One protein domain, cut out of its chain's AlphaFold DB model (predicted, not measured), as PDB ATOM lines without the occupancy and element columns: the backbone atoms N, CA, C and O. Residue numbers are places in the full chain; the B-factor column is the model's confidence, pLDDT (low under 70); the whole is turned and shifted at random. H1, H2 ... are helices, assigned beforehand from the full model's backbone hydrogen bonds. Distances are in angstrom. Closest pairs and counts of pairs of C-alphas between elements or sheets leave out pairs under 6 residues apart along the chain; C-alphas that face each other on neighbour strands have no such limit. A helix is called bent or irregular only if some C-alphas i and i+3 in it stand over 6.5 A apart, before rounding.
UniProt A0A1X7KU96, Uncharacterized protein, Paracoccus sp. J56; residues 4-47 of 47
ATOM      1  N   GLN A   4     274.771 420.709 293.687       95.06
ATOM      2  CA  GLN A   4     276.013 420.091 294.133       95.06
ATOM      3  C   GLN A   4     275.815 418.650 294.627       95.06
ATOM      4  O   GLN A   4     276.606 417.777 294.282       95.06
ATOM      5  N   ILE A   5     274.743 418.371 295.379       95.62
ATOM      6  CA  ILE A   5     274.445 417.007 295.843       95.62
ATOM      7  C   ILE A   5     274.099 416.111 294.649       95.62
ATOM      8  O   ILE A   5     274.586 414.987 294.574       95.62
ATOM      9  N   ALA A   6     273.315 416.612 293.689       95.31
ATOM     10  CA  ALA A   6     272.966 415.852 292.488       95.31
ATOM     11  C   ALA A   6     274.208 415.478 291.658       95.31
ATOM     12  O   ALA A   6     274.326 414.334 291.221       95.31
ATOM     13  N   LEU A   7     275.157 416.408 291.498       96.88
ATOM     14  CA  LEU A   7     276.415 416.154 290.790       96.88
ATOM     15  C   LEU A   7     277.274 415.096 291.488       96.88
ATOM     16  O   LEU A   7     277.771 414.184 290.830       96.88
ATOM     17  N   VAL A   8     277.424 415.190 292.812       96.81
ATOM     18  CA  VAL A   8     278.201 414.211 293.587       96.81
ATOM     19  C   VAL A   8     277.574 412.821 293.486       96.81
ATOM     20  O   VAL A   8     278.278 411.851 293.218       96.81
ATOM     21  N   LEU A   9     276.251 412.716 293.633       96.69
ATOM     22  CA  LEU A   9     275.547 411.439 293.504       96.69
ATOM     23  C   LEU A   9     275.665 410.860 292.089       96.69
ATOM     24  O   LEU A   9     275.939 409.672 291.942       96.69
ATOM     25  N   GLY A  10     275.521 411.692 291.053       96.81
ATOM     26  CA  GLY A  10     275.700 411.266 289.665       96.81
ATOM     27  C   GLY A  10     277.101 410.712 289.400       96.81
ATOM     28  O   GLY A  10     277.238 409.637 288.817       96.81
ATOM     29  N   LEU A  11     278.141 411.391 289.896       97.88
ATOM     30  CA  LEU A  11     279.527 410.926 289.783       97.88
ATOM     31  C   LEU A  11     279.766 409.605 290.516       97.88
ATOM     32  O   LEU A  11     280.436 408.732 289.972       97.88
ATOM     33  N   LEU A  12     279.207 409.435 291.716       97.81
ATOM     34  CA  LEU A  12     279.326 408.183 292.466       97.81
ATOM     35  C   LEU A  12     278.681 407.010 291.719       97.81
ATOM     36  O   LEU A  12     279.280 405.939 291.634       97.81
ATOM     37  N   ILE A  13     277.495 407.219 291.140       96.56
ATOM     38  CA  ILE A  13     276.795 406.188 290.363       96.56
ATOM     39  C   ILE A  13     277.617 405.801 289.128       96.56
ATOM     40  O   ILE A  13     277.866 404.618 288.904       96.56
ATOM     41  N   ILE A  14     278.083 406.783 288.349       97.50
ATOM     42  CA  ILE A  14     278.899 406.525 287.151       97.50
ATOM     43  C   ILE A  14     280.213 405.833 287.530       97.50
ATOM     44  O   ILE A  14     280.600 404.859 286.886       97.50
ATOM     45  N   GLY A  15     280.882 406.299 288.588       97.50
ATOM     46  CA  GLY A  15     282.131 405.722 289.076       97.50
ATOM     47  C   GLY A  15     281.981 404.258 289.482       97.50
ATOM     48  O   GLY A  15     282.815 403.439 289.108       97.50
ATOM     49  N   LEU A  16     280.892 403.900 290.170       96.81
ATOM     50  CA  LEU A  16     280.614 402.514 290.554       96.81
ATOM     51  C   LEU A  16     280.499 401.594 289.330       96.81
ATOM     52  O   LEU A  16     281.126 400.536 289.298       96.81
ATOM     53  N   PHE A  17     279.748 402.007 288.307       96.50
ATOM     54  CA  PHE A  17     279.615 401.222 287.076       96.50
ATOM     55  C   PHE A  17     280.910 401.167 286.263       96.50
ATOM     56  O   PHE A  17     281.206 400.136 285.664       96.50
ATOM     57  N   ALA A  18     281.704 402.240 286.258       97.00
ATOM     58  CA  ALA A  18     283.008 402.247 285.601       97.00
ATOM     59  C   ALA A  18     283.987 401.274 286.279       97.00
ATOM     60  O   ALA A  18     284.670 400.513 285.596       97.00
ATOM     61  N   VAL A  19     284.028 401.255 287.616       97.81
ATOM     62  CA  VAL A  19     284.868 400.318 288.378       97.81
ATOM     63  C   VAL A  19     284.418 398.873 288.159       97.81
ATOM     64  O   VAL A  19     285.257 397.994 287.951       97.81
ATOM     65  N   ASP A  20     283.106 398.627 288.142       96.25
ATOM     66  CA  ASP A  20     282.562 397.305 287.832       96.25
ATOM     67  C   ASP A  20     282.951 396.828 286.429       96.25
ATOM     68  O   ASP A  20     283.430 395.708 286.266       96.25
ATOM     69  N   ALA A  21     282.816 397.689 285.420       94.94
ATOM     70  CA  ALA A  21     283.115 397.334 284.038       94.94
ATOM     71  C   ALA A  21     284.608 397.065 283.792       94.94
ATOM     72  O   ALA A  21     284.944 396.187 282.995       94.94
ATOM     73  N   LEU A  22     285.493 397.821 284.451       96.75
ATOM     74  CA  LEU A  22     286.929 397.811 284.159       96.75
ATOM     75  C   LEU A  22     287.753 396.886 285.058       96.75
ATOM     76  O   LEU A  22     288.797 396.417 284.611       96.75
ATOM     77  N   PHE A  23     287.329 396.646 286.303       96.69
ATOM     78  CA  PHE A  23     288.157 395.939 287.291       96.69
ATOM     79  C   PHE A  23     287.464 394.730 287.911       96.69
ATOM     80  O   PHE A  23     288.081 393.678 288.060       96.69
ATOM     81  N   LEU A  24     286.210 394.888 288.337       95.94
ATOM     82  CA  LEU A  24     285.545 393.880 289.167       95.94
ATOM     83  C   LEU A  24     284.824 392.820 288.337       95.94
ATOM     84  O   LEU A  24     284.746 391.664 288.750       95.94
ATOM     85  N   HIS A  25     284.309 393.216 287.172       93.31
ATOM     86  CA  HIS A  25     283.553 392.377 286.251       93.31
ATOM     87  C   HIS A  25     282.394 391.625 286.928       93.31
ATOM     88  O   HIS A  25     282.085 390.491 286.554       93.31
ATOM     89  N   TRP A  26     281.728 392.232 287.918       94.81
ATOM     90  CA  TRP A  26     280.589 391.606 288.599       94.81
ATOM     91  C   TRP A  26     279.320 391.632 287.743       94.81
ATOM     92  O   TRP A  26     278.376 390.887 288.014       94.81
ATOM     93  N   GLY A  27     279.284 392.465 286.700       95.19
ATOM     94  CA  GLY A  27     278.132 392.571 285.810       95.19
ATOM     95  C   GLY A  27     276.948 393.242 286.503       95.19
ATOM     96  O   GLY A  27     275.794 392.867 286.266       95.19
ATOM     97  N   LEU A  28     277.221 394.245 287.347       94.81
ATOM     98  CA  LEU A  28     276.214 394.995 288.100       94.81
ATOM     99  C   LEU A  28     275.074 395.542 287.224       94.81
ATOM    100  O   LEU A  28     273.925 395.435 287.661       94.81
ATOM    101  N   PRO A  29     275.309 396.063 285.999       93.69
ATOM    102  CA  PRO A  29     274.216 396.504 285.133       93.69
ATOM    103  C   PRO A  29     273.220 395.383 284.813       93.69
ATOM    104  O   PRO A  29     272.008 395.587 284.855       93.69
ATOM    105  N   VAL A  30     273.726 394.178 284.533       95.88
ATOM    106  CA  VAL A  30     272.897 393.012 284.200       95.88
ATOM    107  C   VAL A  30     272.159 392.513 285.438       95.88
ATOM    108  O   VAL A  30     270.974 392.186 285.358       95.88
ATOM    109  N   PHE A  31     272.833 392.478 286.589       96.25
ATOM    110  CA  PHE A  31     272.213 392.104 287.857       96.25
ATOM    111  C   PHE A  31     271.047 393.034 288.214       96.25
ATOM    112  O   PHE A  31     269.935 392.559 288.445       96.25
ATOM    113  N   LEU A  32     271.272 394.351 288.190       96.56
ATOM    114  CA  LEU A  32     270.233 395.345 288.471       96.56
ATOM    115  C   LEU A  32     269.088 395.274 287.457       96.56
ATOM    116  O   LEU A  32     267.925 395.330 287.852       96.56
ATOM    117  N   GLY A  33     269.395 395.077 286.171       96.56
ATOM    118  CA  GLY A  33     268.383 394.902 285.130       96.56
ATOM    119  C   GLY A  33     267.440 393.728 285.411       96.56
ATOM    120  O   GLY A  33     266.225 393.885 285.323       96.56
ATOM    121  N   LYS A  34     267.973 392.573 285.831       97.75
ATOM    122  CA  LYS A  34     267.152 391.404 286.200       97.75
ATOM    123  C   LYS A  34     266.234 391.687 287.391       97.75
ATOM    124  O   LYS A  34     265.072 391.290 287.367       97.75
ATOM    125  N   GLN A  35     266.734 392.392 288.407       97.12
ATOM    126  CA  GLN A  35     265.927 392.777 289.572       97.12
ATOM    127  C   GLN A  35     264.797 393.736 289.183       97.12
ATOM    128  O   GLN A  35     263.664 393.569 289.627       97.12
ATOM    129  N   LEU A  36     265.078 394.708 288.308       97.44
ATOM    130  CA  LEU A  36     264.062 395.629 287.798       97.44
ATOM    131  C   LEU A  36     262.984 394.906 286.988       97.44
ATOM    132  O   LEU A  36     261.808 395.197 287.174       97.44
ATOM    133  N   VAL A  37     263.360 393.951 286.133       97.56
ATOM    134  CA  VAL A  37     262.387 393.126 285.397       97.56
ATOM    135  C   VAL A  37     261.494 392.352 286.365       97.56
ATOM    136  O   VAL A  37     260.277 392.436 286.246       97.56
ATOM    137  N   SER A  38     262.070 391.692 287.372       96.88
ATOM    138  CA  SER A  38     261.290 390.970 288.388       96.88
ATOM    139  C   SER A  38     260.335 391.893 289.157       96.88
ATOM    140  O   SER A  38     259.188 391.530 289.414       96.88
ATOM    141  N   LEU A  39     260.769 393.117 289.468       97.00
ATOM    142  CA  LEU A  39     259.917 394.123 290.099       97.00
ATOM    143  C   LEU A  39     258.765 394.559 289.179       97.00
ATOM    144  O   LEU A  39     257.635 394.704 289.642       97.00
ATOM    145  N   ILE A  40     259.035 394.763 287.888       96.75
ATOM    146  CA  ILE A  40     258.015 395.119 286.892       96.75
ATOM    147  C   ILE A  40     257.010 393.979 286.728       96.75
ATOM    148  O   ILE A  40     255.810 394.245 286.685       96.75
ATOM    149  N   GLU A  41     257.466 392.729 286.662       96.31
ATOM    150  CA  GLU A  41     256.600 391.546 286.603       96.31
ATOM    151  C   GLU A  41     255.707 391.458 287.840       96.31
ATOM    152  O   GLU A  41     254.492 391.297 287.709       96.31
ATOM    153  N   TYR A  42     256.283 391.654 289.030       95.06
ATOM    154  CA  TYR A  42     255.521 391.712 290.273       95.06
ATOM    155  C   TYR A  42     254.458 392.808 290.221       95.06
ATOM    156  O   TYR A  42     253.294 392.525 290.466       95.06
ATOM    157  N   LEU A  43     254.815 394.043 289.861       95.62
ATOM    158  CA  LEU A  43     253.856 395.149 289.759       95.62
ATOM    159  C   LEU A  43     252.776 394.892 288.702       95.62
ATOM    160  O   LEU A  43     251.615 395.230 288.917       95.62
ATOM    161  N   SER A  44     253.148 394.272 287.581       93.12
ATOM    162  CA  SER A  44     252.234 393.935 286.485       93.12
ATOM    163  C   SER A  44     251.197 392.893 286.887       93.12
ATOM    164  O   SER A  44     250.090 392.935 286.363       93.12
ATOM    165  N   PHE A  45     251.523 391.995 287.821       91.06
ATOM    166  CA  PHE A  45     250.579 391.013 288.357       91.06
ATOM    167  C   PHE A  45     249.404 391.656 289.117       91.06
ATOM    168  O   PHE A  45     248.313 391.099 289.131       91.06
ATOM    169  N   TRP A  46     249.606 392.826 289.732       85.25
ATOM    170  CA  TRP A  46     248.578 393.519 290.523       85.25
ATOM    171  C   TRP A  46     247.711 394.493 289.717       85.25
ATOM    172  O   TRP A  46     246.879 395.185 290.307       85.25
ATOM    173  N   ARG A  47     247.927 394.587 288.401       64.88
ATOM    174  CA  ARG A  47     247.080 395.364 287.496       64.88
ATOM    175  C   ARG A  47     245.956 394.502 286.942       64.88
ATOM    176  O   ARG A  47     244.810 394.994 286.972       64.88
TER     177      ARG A  47
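What this domain is: This is residues 4 to 47 of the 47 residues of an uncharacterized protein of Paracoccus sp. J56 (UniProt A0A1X7KU96). Two long helices, H1 and then H2, meet near their ends at a corner and make an open, flat V, with both arms sticking out free at residues 4 to 15 and 30 to 47. The printed part has 44 residues with two named helices and no named strand, and its class is all helix. It is only just extended, close to loose, with a radius of gyration of the C-alphas of 14.3 A and spans of 37 by 29 by 6 A.

Where its parts are: Find C-alpha 4 at (276.013, 420.091, 294.133); from there H1, residues 4 to 24, runs 28.3 A to C-alpha 24 at (285.545, 393.880, 289.167). H1 is irregular, but only just: C-alphas 21 and 24 are 6.6 A apart. After a tight link of 3 residues, H2, residues 28 to 45, runs 25.9 A to C-alpha 45 at (250.579, 391.013, 288.357).

How they stand to each other: Look at Asp 20 and Leu 28, whose C-alphas are the closest of the two helices at 6.8 A. H1 and H2 only just touch, with 3 pairs of C-alphas within 8 A, H1 with residues 17 to 20 alone and H2 with residues 28 to 29 alone. They run opposite ways at a steep tilt of 67 degrees, only just short of about perpendicular. In H2 every O i to N i+4 pair is within hydrogen-bond range, in H1 16 of 17.

The domain as a whole: The C-alphas farthest apart, those of Phe 23 and Arg 47, are 41.1 A apart. The printed part has no cut, and the model's confidence is under 70 at residue 47.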